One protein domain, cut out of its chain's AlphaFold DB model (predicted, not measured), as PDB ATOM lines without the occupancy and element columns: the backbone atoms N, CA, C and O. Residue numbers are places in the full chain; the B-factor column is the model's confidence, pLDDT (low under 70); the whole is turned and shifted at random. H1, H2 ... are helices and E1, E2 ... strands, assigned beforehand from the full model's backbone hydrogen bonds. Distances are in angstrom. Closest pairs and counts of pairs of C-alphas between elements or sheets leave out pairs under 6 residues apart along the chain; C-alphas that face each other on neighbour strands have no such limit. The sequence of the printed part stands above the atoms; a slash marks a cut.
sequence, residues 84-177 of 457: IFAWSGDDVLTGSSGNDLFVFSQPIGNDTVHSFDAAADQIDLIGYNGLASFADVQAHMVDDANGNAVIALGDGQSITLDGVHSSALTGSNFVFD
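This is residues 84 to 177 of the 457 residues of an uncharacterized protein of Mesorhizobium sp. LNJC395A00 (UniProt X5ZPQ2). Two sheets, the larger of E1, E3, E7, E6 and E5 and the smaller of E2, E4 and E8, stand partly face to face, and from E1 to E4 the chain winds between them in stacked turns, E1 and E3 side by side in one sheet and E2 and E4 in the other. H1 sits at one side of the body, grazing both sheets, and residues 162 to 173 lead from E7 in the larger sheet over to E8 in the smaller. The printed part has 94 residues with one named helix and eight named strands, in the order E1 E2 E3 E4 H1 E5 E6 E7 E8; it is mostly strand, though under half of the residues are in named elements. The larger sheet is mixed and the smaller parallel. The whole is compact and rounded, with a radius of gyration of the C-alphas of 11.7 A and spans of 29 by 24 by 24 A.

In the larger sheet, E1 is residues 92 to 94, starting at C-alpha 92 at (138.520, 139.713, 92.639). E3 is residues 110 to 114, 13.3 A long, E7 residues 157 to 161, 13.7 A, E6 residues 149 to 154, 15.7 A, and E5 residues 141 to 143. In the smaller sheet, E2 is residues 101 to 105 and E4 residues 122 to 126, each 12.7 A long; E8, residues 174 to 176, ends at C-alpha 176 at (154.881, 152.476, 92.409). H1 is residues 134 to 139, 8.5 A long.

E3 and E7 are parallel at 14 degrees, with N 111 and O 158 2.8 A apart, within hydrogen-bond range. E1, an edge strand, is parallel to E3, with N 93 and O 112 at 2.9 A. E5, E6 and E7 form a meander, each strand the antiparallel neighbour of the one before, in two hairpins; N 151 and O 159 are 2.8 A apart, and N 150 and O 142 2.8 A. From edge to edge of this sheet the strands' lines turn by 85 degrees. In the smaller sheet E4 is the inner strand, parallel to E2, with N 124 and O 102 at 2.8 A, and to E8, with N 175 and O 123 at 2.9 A. E2 and E3 are only just apart, their closest C-alphas 8.4 A from each other. H1 only grazes the larger sheet, and the closest C-alphas of H1 and E6 are those of Val 137 and Ile 151, 6.9 A apart. It only grazes the smaller sheet too, and only just is on it, with 5 pairs of C-alphas within 10 A. In H1 every O i to N i+4 pair is within hydrogen-bond range.

The two C-alphas farthest apart, those of Ser 97 and Asp 155, are 32.2 A from each other. The printed part has no cut. The link from E7 to E8, 12 residues, is long. Mean pLDDT of the printed part is 96.1, and no printed residue is under 70.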
ATOM      1  N   ILE A  84     143.896 147.059  85.011       97.88
ATOM      2  CA  ILE A  84     142.777 146.497  85.772       97.88
ATOM      3  C   ILE A  84     142.781 147.178  87.139       97.88
ATOM      4  O   ILE A  84     143.774 147.103  87.863       97.88
ATOM      5  N   PHE A  85     141.697 147.865  87.482       97.50
ATOM      6  CA  PHE A  85     141.619 148.680  88.692       97.50
ATOM      7  C   PHE A  85     140.907 147.942  89.821       97.50
ATOM      8  O   PHE A  85     139.801 147.442  89.621       97.50
ATOM      9  N   ALA A  86     141.520 147.939  91.001       95.62
ATOM     10  CA  ALA A  86     140.833 147.672  92.259       95.62
ATOM     11  C   ALA A  86     140.113 148.945  92.743       95.62
ATOM     12  O   ALA A  86     140.588 150.065  92.512       95.62
ATOM     13  N   TRP A  87     138.980 148.781  93.420       89.69
ATOM     14  CA  TRP A  87     138.292 149.859  94.134       89.69
ATOM     15  C   TRP A  87     138.541 149.711  95.642       89.69
ATOM     16  O   TRP A  87     139.389 148.947  96.089       89.69
ATOM     17  N   SER A  88     137.858 150.505  96.465       87.81
ATOM     18  CA  SER A  88     138.121 150.533  97.909       87.81
ATOM     19  C   SER A  88     137.525 149.348  98.690       87.81
ATOM     20  O   SER A  88     137.390 149.436  99.913       87.81
ATOM     21  N   GLY A  89     137.076 148.303  97.990       91.81
ATOM     22  CA  GLY A  89     136.414 147.114  98.528       91.81
ATOM     23  C   GLY A  89     137.322 145.884  98.545       91.81
ATOM     24  O   GLY A  89     138.519 146.001  98.324       91.81
ATOM     25  N   ASP A  90     136.743 144.724  98.871       95.19
ATOM     26  CA  ASP A  90     137.402 143.427  98.687       95.19
ATOM     27  C   ASP A  90     137.143 142.956  97.248       95.19
ATOM     28  O   ASP A  90     135.993 142.670  96.893       95.19
ATOM     29  N   ASP A  91     138.201 142.846  96.450       95.81
ATOM     30  CA  ASP A  91     138.093 142.663  95.004       95.81
ATOM     31  C   ASP A  91     138.597 141.316  94.514       95.81
ATOM     32  O   ASP A  91     139.497 140.697  95.086       95.81
ATOM     33  N   VAL A  92     138.043 140.881  93.382       95.94
ATOM     34  CA  VAL A  92     138.520 139.713  92.639       95.94
ATOM     35  C   VAL A  92     138.935 140.162  91.245       95.94
ATOM     36  O   VAL A  92     138.105 140.370  90.365       95.94
ATOM     37  N   LEU A  93     140.242 140.299  91.038       97.69
ATOM     38  CA  LEU A  93     140.825 140.718  89.769       97.69
ATOM     39  C   LEU A  93     141.347 139.485  89.033       97.69
ATOM     40  O   LEU A  93     141.897 138.572  89.646       97.69
ATOM     41  N   THR A  94     141.209 139.448  87.709       96.31
ATOM     42  CA  THR A  94     141.715 138.333  86.897       96.31
ATOM     43  C   THR A  94     142.549 138.851  85.736       96.31
ATOM     44  O   THR A  94     142.062 139.642  84.932       96.31
ATOM     45  N   GLY A  95     143.792 138.379  85.649       95.19
ATOM     46  CA  GLY A  95     144.682 138.633  84.519       95.19
ATOM     47  C   GLY A  95     144.214 137.959  83.234       95.19
ATOM     48  O   GLY A  95     143.550 136.916  83.241       95.19
ATOM     49  N   SER A  96     144.577 138.573  82.119       92.25
ATOM     50  CA  SER A  96     144.459 138.009  80.788       92.25
ATOM     51  C   SER A  96     145.640 137.064  80.499       92.25
ATOM     52  O   SER A  96     146.276 136.514  81.389       92.25
ATOM     53  N   SER A  97     145.896 136.791  79.217       88.62
ATOM     54  CA  SER A  97     147.122 136.091  78.787       88.62
ATOM     55  C   SER A  97     148.204 137.048  78.276       88.62
ATOM     56  O   SER A  97     149.248 136.598  77.797       88.62
ATOM     57  N   GLY A  98     147.910 138.351  78.280       91.69
ATOM     58  CA  GLY A  98     148.850 139.411  77.946       91.69
ATOM     59  C   GLY A  98     149.713 139.794  79.144       91.69
ATOM     60  O   GLY A  98     149.739 139.096  80.144       91.69
ATOM     61  N   ASN A  99     150.431 140.909  79.013       95.81
ATOM     62  CA  ASN A  99     151.096 141.530  80.151       95.81
ATOM     63  C   ASN A  99     150.092 142.469  80.809       95.81
ATOM     64  O   ASN A  99     149.738 143.493  80.211       95.81
ATOM     65  N   ASP A 100     149.657 142.131  82.010       98.00
ATOM     66  CA  ASP A 100     148.633 142.878  82.720       98.00
ATOM     67  C   ASP A 100     149.240 143.826  83.760       98.00
ATOM     68  O   ASP A 100     150.304 143.581  84.343       98.00
ATOM     69  N   LEU A 101     148.545 144.943  83.980       98.44
ATOM     70  CA  LEU A 101     148.844 145.898  85.040       98.44
ATOM     71  C   LEU A 101     147.663 145.940  86.008       98.44
ATOM     72  O   LEU A 101     146.598 146.444  85.653       98.44
ATOM     73  N   PHE A 102     147.868 145.456  87.227       98.56
ATOM     74  CA  PHE A 102     146.890 145.544  88.309       98.56
ATOM     75  C   PHE A 102     147.154 146.807  89.124       98.56
ATOM     76  O   PHE A 102     148.249 146.978  89.659       98.56
ATOM     77  N   VAL A 103     146.175 147.699  89.206       98.06
ATOM     78  CA  VAL A 103     146.306 148.999  89.866       98.06
ATOM     79  C   VAL A 103     145.557 148.979  91.186       98.06
ATOM     80  O   VAL A 103     144.334 148.857  91.207       98.06
ATOM     81  N   PHE A 104     146.294 149.180  92.276       96.94
ATOM     82  CA  PHE A 104     145.744 149.315  93.619       96.94
ATOM     83  C   PHE A 104     146.042 150.719  94.140       96.94
ATOM     84  O   PHE A 104     147.199 151.093  94.339       96.94
ATOM     85  N   SER A 105     144.988 151.497  94.378       93.25
ATOM     86  CA  SER A 105     145.078 152.832  94.973       93.25
ATOM     87  C   SER A 105     144.558 152.795  96.397       93.25
ATOM     88  O   SER A 105     143.418 152.408  96.615       93.25
ATOM     89  N   GLN A 106     145.348 153.264  97.360       89.25
ATOM     90  CA  GLN A 106     144.907 153.309  98.751       89.25
ATOM     91  C   GLN A 106     143.672 154.233  98.927       89.25
ATOM     92  O   GLN A 106     143.681 155.348  98.398       89.25
ATOM     93  N   PRO A 107     142.650 153.839  99.718       91.69
ATOM     94  CA  PRO A 107     142.496 152.546 100.391       91.69
ATOM     95  C   PRO A 107     141.925 151.454  99.477       91.69
ATOM     96  O   PRO A 107     141.080 151.744  98.638       91.69
ATOM     97  N   ILE A 108     142.315 150.206  99.748       93.69
ATOM     98  CA  ILE A 108     141.685 148.985  99.211       93.69
ATOM     99  C   ILE A 108     141.152 148.105 100.355       93.69
ATOM    100  O   ILE A 108     141.268 148.477 101.530       93.69
ATOM    101  N   GLY A 109     140.574 146.950 100.031       95.88
ATOM    102  CA  GLY A 109     140.199 145.903 100.978       95.88
ATOM    103  C   GLY A 109     141.202 144.745 101.022       95.88
ATOM    104  O   GLY A 109     142.412 144.932 101.177       95.88
ATOM    105  N   ASN A 110     140.673 143.525 100.994       97.31
ATOM    106  CA  ASN A 110     141.411 142.275 100.877       97.31
ATOM    107  C   ASN A 110     141.173 141.680  99.498       97.31
ATOM    108  O   ASN A 110     140.214 140.939  99.280       97.31
ATOM    109  N   ASP A 111     142.085 141.985  98.593       98.19
ATOM    110  CA  ASP A 111     141.918 141.676  97.188       98.19
ATOM    111  C   ASP A 111     142.576 140.351  96.836       98.19
ATOM    112  O   ASP A 111     143.606 139.954  97.391       98.19
ATOM    113  N   THR A 112     141.983 139.659  95.874       97.81
ATOM    114  CA  THR A 112     142.527 138.439  95.288       97.81
ATOM    115  C   THR A 112     142.764 138.654  93.804       97.81
ATOM    116  O   THR A 112     141.864 139.047  93.066       97.81
ATOM    117  N   VAL A 113     143.982 138.362  93.359       98.50
ATOM    118  CA  VAL A 113     144.359 138.376  91.949       98.50
ATOM    119  C   VAL A 113     144.496 136.941  91.463       98.50
ATOM    120  O   VAL A 113     145.351 136.193  91.942       98.50
ATOM    121  N   HIS A 114     143.682 136.570  90.485       97.06
ATOM    122  CA  HIS A 114     143.810 135.325  89.740       97.06
ATOM    123  C   HIS A 114     144.592 135.536  88.442       97.06
ATOM    124  O   HIS A 114     144.583 136.614  87.848       97.06
ATOM    125  N   SER A 115     145.233 134.463  87.975       95.88
ATOM    126  CA  SER A 115     145.959 134.421  86.696       95.88
ATOM    127  C   SER A 115     147.124 135.414  86.578       95.88
ATOM    128  O   SER A 115     147.484 135.776  85.468       95.88
ATOM    129  N   PHE A 116     147.746 135.811  87.692       98.25
ATOM    130  CA  PHE A 116     148.944 136.652  87.663       98.25
ATOM    131  C   PHE A 116     150.149 135.887  87.079       98.25
ATOM    132  O   PHE A 116     150.628 134.912  87.671       98.25
ATOM    133  N   ASP A 117     150.683 136.334  85.943       98.06
ATOM    134  CA  ASP A 117     151.920 135.820  85.355       98.06
ATOM    135  C   ASP A 117     153.141 136.520  85.964       98.06
ATOM    136  O   ASP A 117     153.568 137.594  85.542       98.06
ATOM    137  N   ALA A 118     153.794 135.859  86.924       97.56
ATOM    138  CA  ALA A 118     155.007 136.373  87.565       97.56
ATOM    139  C   ALA A 118     156.172 136.667  86.591       97.56
ATOM    140  O   ALA A 118     157.115 137.366  86.971       97.56
ATOM    141  N   ALA A 119     156.145 136.163  85.352       97.12
ATOM    142  CA  ALA A 119     157.147 136.491  84.341       97.12
ATOM    143  C   ALA A 119     156.856 137.791  83.566       97.12
ATOM    144  O   ALA A 119     157.787 138.324  82.952       97.12
ATOM    145  N   ALA A 120     155.617 138.288  83.575       96.81
ATOM    146  CA  ALA A 120     155.162 139.349  82.673       96.81
ATOM    147  C   ALA A 120     154.388 140.481  83.366       96.81
ATOM    148  O   ALA A 120     154.576 141.643  82.995       96.81
ATOM    149  N   ASP A 121     153.573 140.153  84.365       98.69
ATOM    150  CA  ASP A 121     152.600 141.070  84.950       98.69
ATOM    151  C   ASP A 121     153.200 141.972  86.017       98.69
ATOM    152  O   ASP A 121     154.228 141.673  86.651       98.69
ATOM    153  N   GLN A 122     152.520 143.099  86.218       98.69
ATOM    154  CA  GLN A 122     152.906 144.125  87.169       98.69
ATOM    155  C   GLN A 122     151.749 144.526  88.084       98.69
ATOM    156  O   GLN A 122     150.584 144.531  87.695       98.69
ATOM    157  N   ILE A 123     152.108 144.915  89.301       98.69
ATOM    158  CA  ILE A 123     151.238 145.524  90.300       98.69
ATOM    159  C   ILE A 123     151.709 146.963  90.493       98.69
ATOM    160  O   ILE A 123     152.886 147.186  90.787       98.69
ATOM    161  N   ASP A 124     150.805 147.922  90.334       97.94
ATOM    162  CA  ASP A 124     151.021 149.316  90.707       97.94
ATOM    163  C   ASP A 124     150.421 149.582  92.083       97.94
ATOM    164  O   ASP A 124     149.211 149.439  92.283       97.94
ATOM    165  N   LEU A 125     151.276 149.956  93.032       97.00
ATOM    166  CA  LEU A 125     150.862 150.370  94.366       97.00
ATOM    167  C   LEU A 125     150.908 151.892  94.436       97.00
ATOM    168  O   LEU A 125     151.989 152.486  94.458       97.00
ATOM    169  N   ILE A 126     149.730 152.512  94.496       94.62
ATOM    170  CA  ILE A 126     149.600 153.964  94.482       94.62
ATOM    171  C   ILE A 126     149.105 154.494  95.829       94.62
ATOM    172  O   ILE A 126     148.068 154.074  96.345       94.62
ATOM    173  N   GLY A 127     149.835 155.460  96.384       91.94
ATOM    174  CA  GLY A 127     149.473 156.147  97.623       91.94
ATOM    175  C   GLY A 127     149.850 155.396  98.904       91.94
ATOM    176  O   GLY A 127     149.554 155.884  99.996       91.94
ATOM    177  N   TYR A 128     150.541 154.256  98.797       92.31
ATOM    178  CA  TYR A 128     150.956 153.447  99.945       92.31
ATOM    179  C   TYR A 128     152.228 153.980 100.605       92.31
ATOM    180  O   TYR A 128     153.362 153.668 100.228       92.31
ATOM    181  N   ASN A 129     152.046 154.768 101.663       88.31
ATOM    182  CA  ASN A 129     153.158 155.281 102.458       88.31
ATOM    183  C   ASN A 129     153.990 154.138 103.065       88.31
ATOM    184  O   ASN A 129     153.509 153.371 103.895       88.31
ATOM    185  N   GLY A 130     155.276 154.079 102.713       88.38
ATOM    186  CA  GLY A 130     156.201 153.062 103.223       88.38
ATOM    187  C   GLY A 130     156.317 151.807 102.356       88.38
ATOM    188  O   GLY A 130     157.129 150.947 102.682       88.38
ATOM    189  N   LEU A 131     155.585 151.730 101.240       92.88
ATOM    190  CA  LEU A 131     155.748 150.714 100.202       92.88
ATOM    191  C   LEU A 131     156.156 151.395  98.892       92.88
ATOM    192  O   LEU A 131     155.340 151.577  98.001       92.88
ATOM    193  N   ALA A 132     157.426 151.798  98.789       94.25
ATOM    194  CA  ALA A 132     157.952 152.531  97.625       94.25
ATOM    195  C   ALA A 132     158.988 151.723  96.821       94.25
ATOM    196  O   ALA A 132     159.618 152.229  95.890       94.25
ATOM    197  N   SER A 133     159.238 150.477  97.223       97.12
ATOM    198  CA  SER A 133     160.185 149.588  96.567       97.12
ATOM    199  C   SER A 133     159.810 148.124  96.771       97.12
ATOM    200  O   SER A 133     159.140 147.757  97.736       97.12
ATOM    201  N   PHE A 134     160.321 147.248  95.904       98.06
ATOM    202  CA  PHE A 134     160.140 145.805  96.076       98.06
ATOM    203  C   PHE A 134     160.714 145.283  97.400       98.06
ATOM    204  O   PHE A 134     160.192 144.323  97.949       98.06
ATOM    205  N   ALA A 135     161.771 145.905  97.936       98.06
ATOM    206  CA  ALA A 135     162.309 145.513  99.237       98.06
ATOM    207  C   ALA A 135     161.301 145.781 100.367       98.06
ATOM    208  O   ALA A 135     161.188 144.969 101.285       98.06
ATOM    209  N   ASP A 136     160.548 146.879 100.270       97.25
ATOM    210  CA  ASP A 136     159.493 147.211 101.225       97.25
ATOM    211  C   ASP A 136     158.316 146.238 101.091       97.25
ATOM    212  O   ASP A 136     157.870 145.682 102.092       97.25
ATOM    213  N   VAL A 137     157.876 145.949  99.859       97.75
ATOM    214  CA  VAL A 137     156.832 144.944  99.581       97.75
ATOM    215  C   VAL A 137     157.246 143.569 100.105       97.75
ATOM    216  O   VAL A 137     156.494 142.925 100.829       97.75
ATOM    217  N   GLN A 138     158.474 143.135  99.813       97.69
ATOM    218  CA  GLN A 138     159.006 141.850 100.259       97.69
ATOM    219  C   GLN A 138     159.051 141.738 101.788       97.69
ATOM    220  O   GLN A 138     158.838 140.652 102.322       97.69
ATOM    221  N   ALA A 139     159.296 142.838 102.504       97.19
ATOM    222  CA  ALA A 139     159.262 142.849 103.965       97.19
ATOM    223  C   ALA A 139     157.849 142.633 104.544       97.19
ATOM    224  O   ALA A 139     157.732 142.248 105.710       97.19
ATOM    225  N   HIS A 140     156.804 142.845 103.740       96.50
ATOM    226  CA  HIS A 140     155.395 142.684 104.110       96.50
ATOM    227  C   HIS A 140     154.707 141.515 103.393       96.50
ATOM    228  O   HIS A 140     153.493 141.347 103.508       96.50
ATOM    229  N   MET A 141     155.474 140.697 102.671       98.00
ATOM    230  CA  MET A 141     154.960 139.590 101.881       98.00
ATOM    231  C   MET A 141     155.284 138.246 102.530       98.00
ATOM    232  O   MET A 141     156.435 137.965 102.874       98.00
ATOM    233  N   VAL A 142     154.271 137.395 102.657       98.06
ATOM    234  CA  VAL A 142     154.394 136.025 103.168       98.06
ATOM    235  C   VAL A 142     153.504 135.083 102.368       98.06
ATOM    236  O   VAL A 142     152.471 135.502 101.863       98.06
ATOM    237  N   ASP A 143     153.880 133.810 102.275       98.56
ATOM    238  CA  ASP A 143     152.991 132.798 101.702       98.56
ATOM    239  C   ASP A 143     151.932 132.362 102.723       98.56
ATOM    240  O   ASP A 143     152.235 132.154 103.905       98.56
ATOM    241  N   ASP A 144     150.694 132.206 102.262       97.94
ATOM    242  CA  ASP A 144     149.611 131.630 103.051       97.94
ATOM    243  C   ASP A 144     149.740 130.096 103.181       97.94
ATOM    244  O   ASP A 144     150.713 129.465 102.760       97.94
ATOM    245  N   ALA A 145     148.735 129.454 103.785       97.38
ATOM    246  CA  ALA A 145     148.725 128.000 103.948       97.38
ATOM    247  C   ALA A 145     148.595 127.222 102.622       97.38
ATOM    248  O   ALA A 145     148.915 126.030 102.592       97.38
ATOM    249  N   ASN A 146     148.123 127.872 101.558       95.88
ATOM    250  CA  ASN A 146     147.958 127.306 100.224       95.88
ATOM    251  C   ASN A 146     149.184 127.556  99.329       95.88
ATOM    252  O   ASN A 146     149.293 126.941  98.270       95.88
ATOM    253  N   GLY A 147     150.140 128.375  99.783       96.81
ATOM    254  CA  GLY A 147     151.334 128.758  99.031       96.81
ATOM    255  C   GLY A 147     151.133 129.980  98.135       96.81
ATOM    256  O   GLY A 147     151.959 130.199  97.249       96.81
ATOM    257  N   ASN A 148     150.056 130.738  98.355       98.44
ATOM    258  CA  ASN A 148     149.762 131.992  97.674       98.44
ATOM    259  C   ASN A 148     150.513 133.136  98.361       98.44
ATOM    260  O   ASN A 148     150.504 133.235  99.589       98.44
ATOM    261  N   ALA A 149     151.122 134.023  97.582       98.62
ATOM    262  CA  ALA A 149     151.767 135.221  98.090       98.62
ATOM    263  C   ALA A 149     150.701 136.189  98.612       98.62
ATOM    264  O   ALA A 149     149.802 136.586  97.874       98.62
ATOM    265  N   VAL A 150     150.832 136.594  99.873       98.69
ATOM    266  CA  VAL A 150     149.977 137.590 100.521       98.69
ATOM    267  C   VAL A 150     150.830 138.787 100.903       98.69
ATOM    268  O   VAL A 150     151.786 138.663 101.672       98.69
ATOM    269  N   ILE A 151     150.478 139.952 100.369       98.12
ATOM    270  CA  ILE A 151     151.128 141.232 100.639       98.12
ATOM    271  C   ILE A 151     150.247 142.001 101.618       98.12
ATOM    272  O   ILE A 151     149.128 142.374 101.280       98.12
ATOM    273  N   ALA A 152     150.740 142.242 102.831       96.69
ATOM    274  CA  ALA A 152     150.042 143.071 103.810       96.69
ATOM    275  C   ALA A 152     150.360 144.557 103.577       96.69
ATOM    276  O   ALA A 152     151.525 144.950 103.595       96.69
ATOM    277  N   LEU A 153     149.335 145.394 103.409       93.19
ATOM    278  CA  LEU A 153     149.505 146.807 103.035       93.19
ATOM    279  C   LEU A 153     149.299 147.790 104.202       93.19
ATOM    280  O   LEU A 153     149.459 148.996 104.040       93.19
ATOM    281  N   GLY A 154     149.000 147.273 105.398       88.00
ATOM    282  CA  GLY A 154     148.630 148.073 106.571       88.00
ATOM    283  C   GLY A 154     147.113 148.162 106.750       88.00
ATOM    284  O   GLY A 154     146.359 147.752 105.881       88.00
ATOM    285  N   ASP A 155     146.660 148.599 107.930       88.38
ATOM    286  CA  ASP A 155     145.238 148.806 108.273       88.38
ATOM    287  C   ASP A 155     144.277 147.633 107.972       88.38
ATOM    288  O   ASP A 155     143.064 147.806 107.893       88.38
ATOM    289  N   GLY A 156     144.814 146.410 107.884       91.44
ATOM    290  CA  GLY A 156     144.051 145.199 107.571       91.44
ATOM    291  C   GLY A 156     143.790 144.970 106.079       91.44
ATOM    292  O   GLY A 156     143.001 144.087 105.771       91.44
ATOM    293  N   GLN A 157     144.443 145.729 105.197       96.12
ATOM    294  CA  GLN A 157     144.371 145.598 103.740       96.12
ATOM    295  C   GLN A 157     145.406 144.594 103.236       96.12
ATOM    296  O   GLN A 157     146.521 144.504 103.780       96.12
ATOM    297  N   SER A 158     145.060 143.843 102.193       97.56
ATOM    298  CA  SER A 158     145.973 142.863 101.613       97.56
ATOM    299  C   SER A 158     145.711 142.585 100.142       97.56
ATOM    300  O   SER A 158     144.594 142.737  99.668       97.56
ATOM    301  N   ILE A 159     146.753 142.135  99.444       98.56
ATOM    302  CA  ILE A 159     146.652 141.560  98.099       98.56
ATOM    303  C   ILE A 159     147.116 140.111  98.182       98.56
ATOM    304  O   ILE A 159     148.238 139.839  98.617       98.56
ATOM    305  N   THR A 160     146.270 139.188  97.745       98.62
ATOM    306  CA  THR A 160     146.586 137.765  97.605       98.62
ATOM    307  C   THR A 160     146.755 137.422  96.133       98.62
ATOM    308  O   THR A 160     145.841 137.633  95.343       98.62
ATOM    309  N   LEU A 161     147.903 136.864  95.750       98.69
ATOM    310  CA  LEU A 161     148.140 136.365  94.392       98.69
ATOM    311  C   LEU A 161     147.878 134.861  94.353       98.69
ATOM    312  O   LEU A 161     148.702 134.056  94.801       98.69
ATOM    313  N   ASP A 162     146.712 134.479  93.845       97.31
ATOM    314  CA  ASP A 162     146.284 133.086  93.823       97.31
ATOM    315  C   ASP A 162     147.147 132.253  92.864       97.31
ATOM    316  O   ASP A 162     147.348 132.595  91.698       97.31
ATOM    317  N   GLY A 163     147.693 131.148  93.370       96.81
ATOM    318  CA  GLY A 163     148.578 130.257  92.624       96.81
ATOM    319  C   GLY A 163     150.012 130.767  92.436       96.81
ATOM    320  O   GLY A 163     150.807 130.082  91.784       96.81
ATOM    321  N   VAL A 164     150.379 131.918  93.012       98.38
ATOM    322  CA  VAL A 164     151.716 132.513  92.868       98.38
ATOM    323  C   VAL A 164     152.444 132.525  94.205       98.38
ATOM    324  O   VAL A 164     152.028 133.193  95.138       98.38
ATOM    325  N   HIS A 165     153.580 131.832  94.285       98.31
ATOM    326  CA  HIS A 165     154.418 131.814  95.487       98.31
ATOM    327  C   HIS A 165     155.290 133.075  95.580       98.31
ATOM    328  O   HIS A 165     155.859 133.520  94.581       98.31
ATOM    329  N   SER A 166     155.507 133.593  96.788       98.06
ATOM    330  CA  SER A 166     156.258 134.829  97.062       98.06
ATOM    331  C   SER A 166     157.670 134.833  96.462       98.06
ATOM    332  O   SER A 166     158.166 135.855  95.991       98.06
ATOM    333  N   SER A 167     158.321 133.666  96.413       97.69
ATOM    334  CA  SER A 167     159.660 133.499  95.831       97.69
ATOM    335  C   SER A 167     159.716 133.620  94.305       97.69
ATOM    336  O   SER A 167     160.816 133.668  93.755       97.69
ATOM    337  N   ALA A 168     158.572 133.565  93.617       98.06
ATOM    338  CA  ALA A 168     158.489 133.771  92.174       98.06
ATOM    339  C   ALA A 168     158.497 135.261  91.808       98.06
ATOM    340  O   ALA A 168     158.847 135.607  90.682       98.06
ATOM    341  N   LEU A 169     158.153 136.132  92.760       98.62
ATOM    342  CA  LEU A 169     158.053 137.563  92.536       98.62
ATOM    343  C   LEU A 169     159.413 138.242  92.641       98.62
ATOM    344  O   LEU A 169     160.261 137.914  93.478       98.62
ATOM    345  N   THR A 170     159.607 139.242  91.793       98.38
ATOM    346  CA  THR A 170     160.802 140.078  91.781       98.38
ATOM    347  C   THR A 170     160.422 141.546  91.644       98.38
ATOM    348  O   THR A 170     159.265 141.892  91.425       98.38
ATOM    349  N   GLY A 171     161.416 142.433  91.703       98.25
ATOM    350  CA  GLY A 171     161.177 143.859  91.500       98.25
ATOM    351  C   GLY A 171     160.629 144.237  90.121       98.25
ATOM    352  O   GLY A 171     160.163 145.357  89.981       98.25
ATOM    353  N   SER A 172     160.652 143.354  89.111       98.19
ATOM    354  CA  SER A 172     159.994 143.637  87.826       98.19
ATOM    355  C   SER A 172     158.470 143.579  87.901       98.19
ATOM    356  O   SER A 172     157.815 144.177  87.055       98.19
ATOM    357  N   ASN A 173     157.918 142.884  88.899       98.62
ATOM    358  CA  ASN A 173     156.478 142.719  89.085       98.62
ATOM    359  C   ASN A 173     155.822 143.901  89.801       98.62
ATOM    360  O   ASN A 173     154.617 143.878  90.009       98.62
ATOM    361  N   PHE A 174     156.592 144.912  90.208       98.56
ATOM    362  CA  PHE A 174     156.075 146.030  90.988       98.56
ATOM    363  C   PHE A 174     156.495 147.358  90.385       98.56
ATOM    364  O   PHE A 174     157.675 147.605  90.117       98.56
ATOM    365  N   VAL A 175     155.507 148.221  90.228       98.00
ATOM    366  CA  VAL A 175     155.661 149.644  89.966       98.00
ATOM    367  C   VAL A 175     154.962 150.411  91.094       98.00
ATOM    368  O   VAL A 175     154.207 149.834  91.873       98.00
ATOM    369  N   PHE A 176     155.323 151.680  91.266       97.06
ATOM    370  CA  PHE A 176     154.881 152.476  92.409       97.06
ATOM    371  C   PHE A 176     154.506 153.866  91.937       97.06
ATOM    372  O   PHE A 176     155.296 154.494  91.219       97.06
ATOM    373  N   ASP A 177     153.333 154.326  92.368       94.69
ATOM    374  CA  ASP A 177     152.772 155.635  92.038       94.69
ATOM    375  C   ASP A 177     152.843 155.960  90.532       94.69
ATOM    376  O   ASP A 177     153.061 157.116  90.145       94.69
TER     377      ASP A 177